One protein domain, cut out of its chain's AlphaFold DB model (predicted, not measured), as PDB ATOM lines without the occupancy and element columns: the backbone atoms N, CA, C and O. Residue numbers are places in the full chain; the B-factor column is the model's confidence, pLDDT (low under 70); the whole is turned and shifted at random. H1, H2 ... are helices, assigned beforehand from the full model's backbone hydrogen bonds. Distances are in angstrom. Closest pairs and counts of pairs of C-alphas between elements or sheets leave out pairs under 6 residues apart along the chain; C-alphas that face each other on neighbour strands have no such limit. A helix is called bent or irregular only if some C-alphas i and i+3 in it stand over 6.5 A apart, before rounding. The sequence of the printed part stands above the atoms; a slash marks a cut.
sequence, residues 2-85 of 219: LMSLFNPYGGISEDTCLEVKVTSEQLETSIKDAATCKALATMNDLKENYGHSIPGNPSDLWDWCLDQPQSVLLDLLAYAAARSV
ATOM      1  N   LEU A   2     557.852 520.536 389.113       57.75
ATOM      2  CA  LEU A   2     558.500 521.378 390.136       57.75
ATOM      3  C   LEU A   2     559.407 522.455 389.535       57.75
ATOM      4  O   LEU A   2     559.279 523.622 389.878       57.75
ATOM      5  N   MET A   3     560.227 522.101 388.542       60.81
ATOM      6  CA  MET A   3     561.130 523.061 387.894       60.81
ATOM      7  C   MET A   3     560.405 524.235 387.222       60.81
ATOM      8  O   MET A   3     560.884 525.361 387.293       60.81
ATOM      9  N   SER A   4     559.207 524.025 386.661       62.66
ATOM     10  CA  SER A   4     558.401 525.111 386.076       62.66
ATOM     11  C   SER A   4     557.853 526.099 387.114       62.66
ATOM     12  O   SER A   4     557.501 527.219 386.757       62.66
ATOM     13  N   LEU A   5     557.774 525.712 388.394       58.06
ATOM     14  CA  LEU A   5     557.396 526.619 389.488       58.06
ATOM     15  C   LEU A   5     558.562 527.522 389.907       58.06
ATOM     16  O   LEU A   5     558.345 528.649 390.359       58.06
ATOM     17  N   PHE A   6     559.797 527.038 389.749       59.31
ATOM     18  CA  PHE A   6     561.008 527.784 390.090       59.31
ATOM     19  C   PHE A   6     561.556 528.590 388.905       59.31
ATOM     20  O   PHE A   6     562.091 529.678 389.124       59.31
ATOM     21  N   ASN A   7     561.329 528.128 387.670       56.09
ATOM     22  CA  ASN A   7     561.812 528.751 386.441       56.09
ATOM     23  C   ASN A   7     560.676 528.993 385.413       56.09
ATOM     24  O   ASN A   7     560.331 528.082 384.654       56.09
ATOM     25  N   PRO A   8     560.113 530.216 385.334       52.00
ATOM     26  CA  PRO A   8     559.021 530.544 384.409       52.00
ATOM     27  C   PRO A   8     559.445 530.576 382.926       52.00
ATOM     28  O   PRO A   8     558.581 530.627 382.055       52.00
ATOM     29  N   TYR A   9     560.751 530.519 382.635       46.09
ATOM     30  CA  TYR A   9     561.316 530.494 381.277       46.09
ATOM     31  C   TYR A   9     561.805 529.103 380.838       46.09
ATOM     32  O   TYR A   9     562.406 528.969 379.772       46.09
ATOM     33  N   GLY A  10     561.575 528.061 381.644       48.53
ATOM     34  CA  GLY A  10     561.970 526.693 381.309       48.53
ATOM     35  C   GLY A  10     561.108 526.117 380.185       48.53
ATOM     36  O   GLY A  10     559.892 525.992 380.338       48.53
ATOM     37  N   GLY A  11     561.739 525.767 379.060       53.12
ATOM     38  CA  GLY A  11     561.110 525.019 377.971       53.12
ATOM     39  C   GLY A  11     560.572 523.656 378.424       53.12
ATOM     40  O   GLY A  11     560.829 523.204 379.539       53.12
ATOM     41  N   ILE A  12     559.803 523.008 377.544       51.97
ATOM     42  CA  ILE A  12     559.298 521.640 377.729       51.97
ATOM     43  C   ILE A  12     560.512 520.736 377.995       51.97
ATOM     44  O   ILE A  12     561.305 520.522 377.085       51.97
ATOM     45  N   SER A  13     560.710 520.265 379.232       54.56
ATOM     46  CA  SER A  13     561.775 519.295 379.501       54.56
ATOM     47  C   SER A  13     561.312 517.942 378.974       54.56
ATOM     48  O   SER A  13     560.368 517.366 379.516       54.56
ATOM     49  N   GLU A  14     561.969 517.445 377.933       57.91
ATOM     50  CA  GLU A  14     561.755 516.101 377.372       57.91
ATOM     51  C   GLU A  14     562.304 514.988 378.295       57.91
ATOM     52  O   GLU A  14     562.166 513.805 378.007       57.91
ATOM     53  N   ASP A  15     562.880 515.365 379.441       58.16
ATOM     54  CA  ASP A  15     563.607 514.482 380.358       58.16
ATOM     55  C   ASP A  15     562.711 513.688 381.331       58.16
ATOM     56  O   ASP A  15     563.216 512.964 382.187       58.16
ATOM     57  N   THR A  16     561.379 513.821 381.263       65.81
ATOM     58  CA  THR A  16     560.465 513.166 382.217       65.81
ATOM     59  C   THR A  16     559.259 512.521 381.543       65.81
ATOM     60  O   THR A  16     558.606 513.116 380.694       65.81
ATOM     61  N   CYS A  17     558.919 511.301 381.972       68.69
ATOM     62  CA  CYS A  17     557.706 510.597 381.548       68.69
ATOM     63  C   CYS A  17     556.424 511.113 382.234       68.69
ATOM     64  O   CYS A  17     555.334 510.620 381.945       68.69
ATOM     65  N   LEU A  18     556.536 512.079 383.157       67.75
ATOM     66  CA  LEU A  18     555.411 512.639 383.902       67.75
ATOM     67  C   LEU A  18     554.907 513.948 383.270       67.75
ATOM     68  O   LEU A  18     555.485 515.018 383.468       67.75
ATOM     69  N   GLU A  19     553.755 513.891 382.602       68.75
ATOM     70  CA  GLU A  19     553.126 515.038 381.925       68.75
ATOM     71  C   GLU A  19     552.252 515.915 382.852       68.75
ATOM     72  O   GLU A  19     551.134 516.303 382.513       68.75
ATOM     73  N   VAL A  20     552.739 516.261 384.049       71.88
ATOM     74  CA  VAL A  20     552.011 517.160 384.968       71.88
ATOM     75  C   VAL A  20     552.512 518.598 384.834       71.88
ATOM     76  O   VAL A  20     553.657 518.924 385.177       71.88
ATOM     77  N   LYS A  21     551.615 519.486 384.387       76.00
ATOM     78  CA  LYS A  21     551.859 520.926 384.259       76.00
ATOM     79  C   LYS A  21     551.012 521.716 385.252       76.00
ATOM     80  O   LYS A  21     549.791 521.605 385.263       76.00
ATOM     81  N   VAL A  22     551.673 522.566 386.033       79.31
ATOM     82  CA  VAL A  22     551.016 523.564 386.883       79.31
ATOM     83  C   VAL A  22     551.082 524.913 386.183       79.31
ATOM     84  O   VAL A  22     552.141 525.317 385.702       79.31
ATOM     85  N   THR A  23     549.950 525.604 386.114       80.69
ATOM     86  CA  THR A  23     549.867 526.987 385.644       80.69
ATOM     87  C   THR A  23     549.655 527.914 386.835       80.69
ATOM     88  O   THR A  23     548.956 527.574 387.785       80.69
ATOM     89  N   SER A  24     550.289 529.081 386.795       82.81
ATOM     90  CA  SER A  24     550.201 530.107 387.834       82.81
ATOM     91  C   SER A  24     550.156 531.469 387.148       82.81
ATOM     92  O   SER A  24     550.823 531.659 386.131       82.81
ATOM     93  N   GLU A  25     549.352 532.394 387.665       82.88
ATOM     94  CA  GLU A  25     549.287 533.764 387.143       82.88
ATOM     95  C   GLU A  25     550.317 534.635 387.852       82.88
ATOM     96  O   GLU A  25     550.488 534.552 389.070       82.88
ATOM     97  N   GLN A  26     550.972 535.516 387.100       78.50
ATOM     98  CA  GLN A  26     551.966 536.421 387.660       78.50
ATOM     99  C   GLN A  26     551.298 537.661 388.266       78.50
ATOM    100  O   GLN A  26     550.963 538.624 387.572       78.50
ATOM    101  N   LEU A  27     551.118 537.636 389.587       80.38
ATOM    102  CA  LEU A  27     550.403 538.678 390.332       80.38
ATOM    103  C   LEU A  27     551.151 540.015 390.397       80.38
ATOM    104  O   LEU A  27     550.516 541.059 390.528       80.38
ATOM    105  N   GLU A  28     552.477 539.997 390.257       79.00
ATOM    106  CA  GLU A  28     553.343 541.187 390.323       79.00
ATOM    107  C   GLU A  28     552.964 542.242 389.276       79.00
ATOM    108  O   GLU A  28     553.072 543.437 389.525       79.00
ATOM    109  N   THR A  29     552.459 541.808 388.119       77.56
ATOM    110  CA  THR A  29     552.008 542.710 387.045       77.56
ATOM    111  C   THR A  29     550.647 543.346 387.329       77.56
ATOM    112  O   THR A  29     550.304 544.378 386.757       77.56
ATOM    113  N   SER A  30     549.861 542.729 388.213       75.62
ATOM    114  CA  SER A  30     548.491 543.131 388.541       75.62
ATOM    115  C   SER A  30     548.398 543.896 389.865       75.62
ATOM    116  O   SER A  30     547.359 544.483 390.169       75.62
ATOM    117  N   ILE A  31     549.473 543.912 390.658       78.44
ATOM    118  CA  ILE A  31     549.542 544.581 391.957       78.44
ATOM    119  C   ILE A  31     550.508 545.758 391.850       78.44
ATOM    120  O   ILE A  31     551.690 545.590 391.586       78.44
ATOM    121  N   LYS A  32     549.994 546.971 392.093       74.94
ATOM    122  CA  LYS A  32     550.773 548.215 391.988       74.94
ATOM    123  C   LYS A  32     552.020 548.228 392.880       74.94
ATOM    124  O   LYS A  32     553.032 548.796 392.493       74.94
ATOM    125  N   ASP A  33     551.913 547.644 394.067       77.69
ATOM    126  CA  ASP A  33     553.008 547.539 395.023       77.69
ATOM    127  C   ASP A  33     553.090 546.098 395.532       77.69
ATOM    128  O   ASP A  33     552.472 545.715 396.524       77.69
ATOM    129  N   ALA A  34     553.759 545.255 394.746       76.50
ATOM    130  CA  ALA A  34     553.907 543.838 395.051       76.50
ATOM    131  C   ALA A  34     554.793 543.601 396.287       76.50
ATOM    132  O   ALA A  34     554.604 542.606 396.983       76.50
ATOM    133  N   ALA A  35     555.714 544.526 396.581       74.25
ATOM    134  CA  ALA A  35     556.667 544.407 397.683       74.25
ATOM    135  C   ALA A  35     556.006 544.566 399.061       74.25
ATOM    136  O   ALA A  35     556.433 543.929 400.019       74.25
ATOM    137  N   THR A  36     554.941 545.365 399.171       77.00
ATOM    138  CA  THR A  36     554.184 545.528 400.426       77.00
ATOM    139  C   THR A  36     553.118 544.454 400.640       77.00
ATOM    140  O   THR A  36     552.493 544.388 401.700       77.00
ATOM    141  N   CYS A  37     552.907 543.562 399.669       86.50
ATOM    142  CA  CYS A  37     551.959 542.465 399.803       86.50
ATOM    143  C   CYS A  37     552.563 541.316 400.627       86.50
ATOM    144  O   CYS A  37     553.313 540.488 400.108       86.50
ATOM    145  N   LYS A  38     552.165 541.216 401.902       89.19
ATOM    146  CA  LYS A  38     552.595 540.158 402.836       89.19
ATOM    147  C   LYS A  38     552.461 538.743 402.258       89.19
ATOM    148  O   LYS A  38     553.365 537.924 402.414       89.19
ATOM    149  N   ALA A  39     551.345 538.456 401.585       89.06
ATOM    150  CA  ALA A  39     551.093 537.145 400.990       89.06
ATOM    151  C   ALA A  39     552.095 536.811 399.871       89.06
ATOM    152  O   ALA A  39     552.598 535.691 399.819       89.06
ATOM    153  N   LEU A  40     552.426 537.782 399.010       88.12
ATOM    154  CA  LEU A  40     553.432 537.591 397.964       88.12
ATOM    155  C   LEU A  40     554.832 537.416 398.540       88.12
ATOM    156  O   LEU A  40     555.536 536.508 398.108       88.12
ATOM    157  N   ALA A  41     555.208 538.237 399.522       89.38
ATOM    158  CA  ALA A  41     556.490 538.103 400.208       89.38
ATOM    159  C   ALA A  41     556.642 536.693 400.802       89.38
ATOM    160  O   ALA A  41     557.569 535.979 400.448       89.38
ATOM    161  N   THR A  42     555.641 536.227 401.555       91.00
ATOM    162  CA  THR A  42     555.657 534.882 402.162       91.00
ATOM    163  C   THR A  42     555.748 533.766 401.110       91.00
ATOM    164  O   THR A  42     556.450 532.775 401.301       91.00
ATOM    165  N   MET A  43     555.052 533.906 399.975       88.81
ATOM    166  CA  MET A  43     555.127 532.935 398.874       88.81
ATOM    167  C   MET A  43     556.494 532.931 398.182       88.81
ATOM    168  O   MET A  43     556.947 531.872 397.740       88.81
ATOM    169  N   ASN A  44     557.148 534.088 398.083       87.81
ATOM    170  CA  ASN A  44     558.500 534.203 397.545       87.81
ATOM    171  C   ASN A  44     559.537 533.639 398.520       87.81
ATOM    172  O   ASN A  44     560.387 532.869 398.084       87.81
ATOM    173  N   ASP A  45     559.398 533.890 399.820       89.81
ATOM    174  CA  ASP A  45     560.259 533.303 400.851       89.81
ATOM    175  C   ASP A  45     560.181 531.766 400.820       89.81
ATOM    176  O   ASP A  45     561.203 531.078 400.834       89.81
ATOM    177  N   LEU A  46     558.971 531.203 400.688       89.25
ATOM    178  CA  LEU A  46     558.782 529.758 400.498       89.25
ATOM    179  C   LEU A  46     559.466 529.259 399.222       89.25
ATOM    180  O   LEU A  46     560.119 528.214 399.239       89.25
ATOM    181  N   LYS A  47     559.341 530.002 398.115       86.94
ATOM    182  CA  LYS A  47     560.007 529.668 396.850       86.94
ATOM    183  C   LYS A  47     561.525 529.612 397.024       86.94
ATOM    184  O   LYS A  47     562.142 528.666 396.541       86.94
ATOM    185  N   GLU A  48     562.113 530.608 397.675       88.62
ATOM    186  CA  GLU A  48     563.555 530.693 397.916       88.62
ATOM    187  C   GLU A  48     564.031 529.571 398.842       88.62
ATOM    188  O   GLU A  48     564.988 528.870 398.513       88.62
ATOM    189  N   ASN A  49     563.302 529.306 399.929       88.69
ATOM    190  CA  ASN A  49     563.608 528.221 400.860       88.69
ATOM    191  C   ASN A  49     563.633 526.843 400.170       88.69
ATOM    192  O   ASN A  49     564.581 526.069 400.339       88.69
ATOM    193  N   TYR A  50     562.631 526.545 399.336       86.62
ATOM    194  CA  TYR A  50     562.646 525.322 398.530       86.62
ATOM    195  C   TYR A  50     563.745 525.350 397.462       86.62
ATOM    196  O   TYR A  50     564.384 524.328 397.229       86.62
ATOM    197  N   GLY A  51     564.019 526.508 396.858       83.75
ATOM    198  CA  GLY A  51     565.093 526.684 395.877       83.75
ATOM    199  C   GLY A  51     566.493 526.396 396.427       83.75
ATOM    200  O   GLY A  51     567.346 525.932 395.679       83.75
ATOM    201  N   HIS A  52     566.731 526.607 397.725       84.12
ATOM    202  CA  HIS A  52     567.984 526.219 398.382       84.12
ATOM    203  C   HIS A  52     568.106 524.712 398.634       84.12
ATOM    204  O   HIS A  52     569.219 524.201 398.747       84.12
ATOM    205  N   SER A  53     566.975 524.015 398.743       85.00
ATOM    206  CA  SER A  53     566.930 522.586 399.073       85.00
ATOM    207  C   SER A  53     566.898 521.699 397.828       85.00
ATOM    208  O   SER A  53     567.413 520.584 397.849       85.00
ATOM    209  N   ILE A  54     566.281 522.189 396.752       87.69
ATOM    210  CA  ILE A  54     566.082 521.461 395.500       87.69
ATOM    211  C   ILE A  54     567.336 521.584 394.621       87.69
ATOM    212  O   ILE A  54     567.866 522.687 394.461       87.69
ATOM    213  N   PRO A  55     567.805 520.490 393.997       86.38
ATOM    214  CA  PRO A  55     568.945 520.539 393.088       86.38
ATOM    215  C   PRO A  55     568.650 521.415 391.865       86.38
ATOM    216  O   PRO A  55     567.589 521.320 391.257       86.38
ATOM    217  N   GLY A  56     569.608 522.253 391.462       78.81
ATOM    218  CA  GLY A  56     569.447 523.145 390.304       78.81
ATOM    219  C   GLY A  56     569.474 522.436 388.943       78.81
ATOM    220  O   GLY A  56     569.024 523.005 387.950       78.81
ATOM    221  N   ASN A  57     569.996 521.207 388.886       81.88
ATOM    222  CA  ASN A  57     570.066 520.401 387.673       81.88
ATOM    223  C   ASN A  57     568.854 519.446 387.584       81.88
ATOM    224  O   ASN A  57     568.660 518.637 388.496       81.88
ATOM    225  N   PRO A  58     568.040 519.497 386.508       78.12
ATOM    226  CA  PRO A  58     566.844 518.665 386.369       78.12
ATOM    227  C   PRO A  58     567.089 517.154 386.443       78.12
ATOM    228  O   PRO A  58     566.216 516.444 386.940       78.12
ATOM    229  N   SER A  59     568.251 516.664 385.988       81.62
ATOM    230  CA  SER A  59     568.569 515.227 386.027       81.62
ATOM    231  C   SER A  59     568.661 514.674 387.448       81.62
ATOM    232  O   SER A  59     568.372 513.504 387.664       81.62
ATOM    233  N   ASP A  60     569.010 515.525 388.413       85.06
ATOM    234  CA  ASP A  60     569.312 515.116 389.789       85.06
ATOM    235  C   ASP A  60     568.059 515.191 390.685       85.06
ATOM    236  O   ASP A  60     568.065 514.755 391.837       85.06
ATOM    237  N   LEU A  61     566.955 515.745 390.163       84.62
ATOM    238  CA  LEU A  61     565.717 515.964 390.911       84.62
ATOM    239  C   LEU A  61     565.043 514.656 391.332       84.62
ATOM    240  O   LEU A  61     564.472 514.588 392.419       84.62
ATOM    241  N   TRP A  62     565.053 513.644 390.462       85.44
ATOM    242  CA  TRP A  62     564.367 512.383 390.738       85.44
ATOM    243  C   TRP A  62     565.014 511.641 391.906       85.44
ATOM    244  O   TRP A  62     564.318 511.269 392.849       85.44
ATOM    245  N   ASP A  63     566.338 511.514 391.880       90.06
ATOM    246  CA  ASP A  63     567.098 510.863 392.946       90.06
ATOM    247  C   ASP A  63     566.972 511.640 394.261       90.06
ATOM    248  O   ASP A  63     566.672 511.053 395.298       90.06
ATOM    249  N   TRP A  64     567.048 512.978 394.211       91.19
ATOM    250  CA  TRP A  64     566.813 513.814 395.391       91.19
ATOM    251  C   TRP A  64     565.436 513.567 396.021       91.19
ATOM    252  O   TRP A  64     565.341 513.452 397.243       91.19
ATOM    253  N   CYS A  65     564.379 513.460 395.206       90.50
ATOM    254  CA  CYS A  65     563.027 513.170 395.687       90.50
ATOM    255  C   CYS A  65     562.935 511.798 396.368       90.50
ATOM    256  O   CYS A  65     562.209 511.673 397.352       90.50
ATOM    257  N   LEU A  66     563.641 510.782 395.861       92.31
ATOM    258  CA  LEU A  66     563.657 509.442 396.460       92.31
ATOM    259  C   LEU A  66     564.348 509.420 397.830       92.31
ATOM    260  O   LEU A  66     563.963 508.623 398.686       92.31
ATOM    261  N   ASP A  67     565.305 510.319 398.050       95.06
ATOM    262  CA  ASP A  67     566.032 510.452 399.316       95.06
ATOM    263  C   ASP A  67     565.289 511.304 400.366       95.06
ATOM    264  O   ASP A  67     565.666 511.309 401.543       95.06
ATOM    265  N   GLN A  68     564.236 512.037 399.981       95.12
ATOM    266  CA  GLN A  68     563.493 512.899 400.905       95.12
ATOM    267  C   GLN A  68     562.455 512.133 401.739       95.12
ATOM    268  O   GLN A  68     561.798 511.208 401.254       95.12
ATOM    269  N   PRO A  69     562.197 512.568 402.988       95.50
ATOM    270  CA  PRO A  69     561.067 512.059 403.751       95.50
ATOM    271  C   PRO A  69     559.741 512.463 403.093       95.50
ATOM    272  O   PRO A  69     559.604 513.544 402.516       95.50
ATOM    273  N   GLN A  70     558.716 511.622 403.257       94.69
ATOM    274  CA  GLN A  70     557.396 511.840 402.659       94.69
ATOM    275  C   GLN A  70     556.781 513.202 403.024       94.69
ATOM    276  O   GLN A  70     556.098 513.797 402.195       94.69
ATOM    277  N   SER A  71     557.026 513.714 404.233       95.12
ATOM    278  CA  SER A  71     556.533 515.030 404.654       95.12
ATOM    279  C   SER A  71     557.049 516.155 403.755       95.12
ATOM    280  O   SER A  71     556.258 516.972 403.305       95.12
ATOM    281  N   VAL A  72     558.337 516.141 403.400       91.81
ATOM    282  CA  VAL A  72     558.949 517.154 402.522       91.81
ATOM    283  C   VAL A  72     558.356 517.085 401.116       91.81
ATOM    284  O   VAL A  72     558.064 518.115 400.510       91.81
ATOM    285  N   LEU A  73     558.121 515.873 400.602       92.06
ATOM    286  CA  LEU A  73     557.478 515.687 399.300       92.06
ATOM    287  C   LEU A  73     556.031 516.203 399.297       92.06
ATOM    288  O   LEU A  73     555.599 516.818 398.321       92.06
ATOM    289  N   LEU A  74     555.290 515.978 400.386       93.69
ATOM    290  CA  LEU A  74     553.928 516.485 400.548       93.69
ATOM    291  C   LEU A  74     553.896 518.007 400.695       93.69
ATOM    292  O   LEU A  74     553.046 518.637 400.072       93.69
ATOM    293  N   ASP A  75     554.827 518.602 401.439       91.50
ATOM    294  CA  ASP A  75     554.937 520.057 401.584       91.50
ATOM    295  C   ASP A  75     555.237 520.723 400.237       91.50
ATOM    296  O   ASP A  75     554.622 521.727 399.863       91.50
ATOM    297  N   LEU A  76     556.125 520.116 399.449       89.50
ATOM    298  CA  LEU A  76     556.464 520.600 398.119       89.50
ATOM    299  C   LEU A  76     555.292 520.446 397.134       89.50
ATOM    300  O   LEU A  76     555.029 521.345 396.327       89.50
ATOM    301  N   LEU A  77     554.546 519.341 397.222       89.44
ATOM    302  CA  LEU A  77     553.314 519.141 396.461       89.44
ATOM    303  C   LEU A  77     552.230 520.147 396.871       89.44
ATOM    304  O   LEU A  77     551.556 520.703 396.003       89.44
ATOM    305  N   ALA A  78     552.080 520.415 398.167       92.00
ATOM    306  CA  ALA A  78     551.138 521.395 398.693       92.00
ATOM    307  C   ALA A  78     551.491 522.808 398.214       92.00
ATOM    308  O   ALA A  78     550.611 523.532 397.751       92.00
ATOM    309  N   TYR A  79     552.774 523.177 398.223       89.69
ATOM    310  CA  TYR A  79     553.254 524.434 397.652       89.69
ATOM    311  C   TYR A  79     552.939 524.537 396.151       89.69
ATOM    312  O   TYR A  79     552.392 525.544 395.690       89.69
ATOM    313  N   ALA A  80     553.208 523.477 395.384       87.50
ATOM    314  CA  ALA A  80     552.880 523.416 393.962       87.50
ATOM    315  C   ALA A  80     551.374 523.572 393.702       87.50
ATOM    316  O   ALA A  80     550.970 524.330 392.816       87.50
ATOM    317  N   ALA A  81     550.543 522.892 394.493       90.62
ATOM    318  CA  ALA A  81     549.094 522.992 394.413       90.62
ATOM    319  C   ALA A  81     548.604 524.403 394.783       90.62
ATOM    320  O   ALA A  81     547.798 524.970 394.044       90.62
ATOM    321  N   ALA A  82     549.135 525.012 395.848       90.38
ATOM    322  CA  ALA A  82     548.784 526.365 396.287       90.38
ATOM    323  C   ALA A  82     549.066 527.409 395.194       90.38
ATOM    324  O   ALA A  82     548.216 528.250 394.905       90.38
ATOM    325  N   ARG A  83     550.206 527.301 394.500       87.56
ATOM    326  CA  ARG A  83     550.566 528.166 393.358       87.56
ATOM    327  C   ARG A  83     549.629 528.028 392.155       87.56
ATOM    328  O   ARG A  83     549.596 528.936 391.322       87.56
ATOM    329  N   SER A  84     548.894 526.919 392.059       88.94
ATOM    330  CA  SER A  84     547.918 526.666 390.991       88.94
ATOM    331  C   SER A  84     546.532 527.257 391.272       88.94
ATOM    332  O   SER A  84     545.709 527.371 390.360       88.94
ATOM    333  N   VAL A  85     546.260 527.660 392.519       90.44
ATOM    334  CA  VAL A  85     544.966 528.229 392.905       90.44
ATOM    335  C   VAL A  85     544.808 529.605 392.267       90.44
ATOM    336  O   VAL A  85     545.553 530.541 392.550       90.44
TER     337      VAL A  85
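What this domain is: This is residues 2 to 85 of the 219 residues of the protein "ParB/RepB/Spo0J family partition protein" of Hoeflea sp. EC-HK425 (UniProt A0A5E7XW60). Look for two longer helices, H2 and H4, slanting loosely past each other, with short H1 near both, H3 beyond one end of H2, and a long loop running back along the body to a tip, residues 29 to 36, that sticks out at the opposite end. The printed 84 residues hold four named helices, H1 to H4 in chain order, and no named strand: all helix. The whole is only just compact, close to loose, with a radius of gyration of the C-alphas of 13.9 A and spans of 40 by 27 by 21 A.

How they stand to each other: Start at H2, residues 38 to 53. H4, residues 70 to 84, is close but not clearly touching: the closest C-alphas, of Tyr 50 and Leu 76, are 7.8 A apart, at a steep tilt of 42 degrees, opposite ways. H1, residues 3 to 6, is close to H2 but not clearly touching, with closest C-alphas Phe 6 and Lys 47 at 7.1 A. H3, residues 58 to 67, is apart from H2, and close to H4 but not clearly touching, with closest C-alphas Cys 65 and Leu 73 at 7.1 A. Every O i to N i+4 pair is within hydrogen-bond range in H4, 11 of 12 in H2 and 4 of 6 in H3; H1 is too short for one.

Where its parts are: Find C-alpha 38 at (552.595, 540.158, 402.836); H2 runs 23.0 A from there. H4 runs 21.1 A to C-alpha 84 at (547.918, 526.666, 390.991). H3, 15.4 A, is only just irregular: C-alphas 59 and 62 are 6.9 A apart. H1 spans 5.2 A.

The domain as a whole: The farthest C-alphas, of Lys 32 and Asp 67, are 41.4 A apart. The printed part has no cut; the link from H1 to H2 is long, 31 residues. Confidence is low, under 70, at residues 2 to 19.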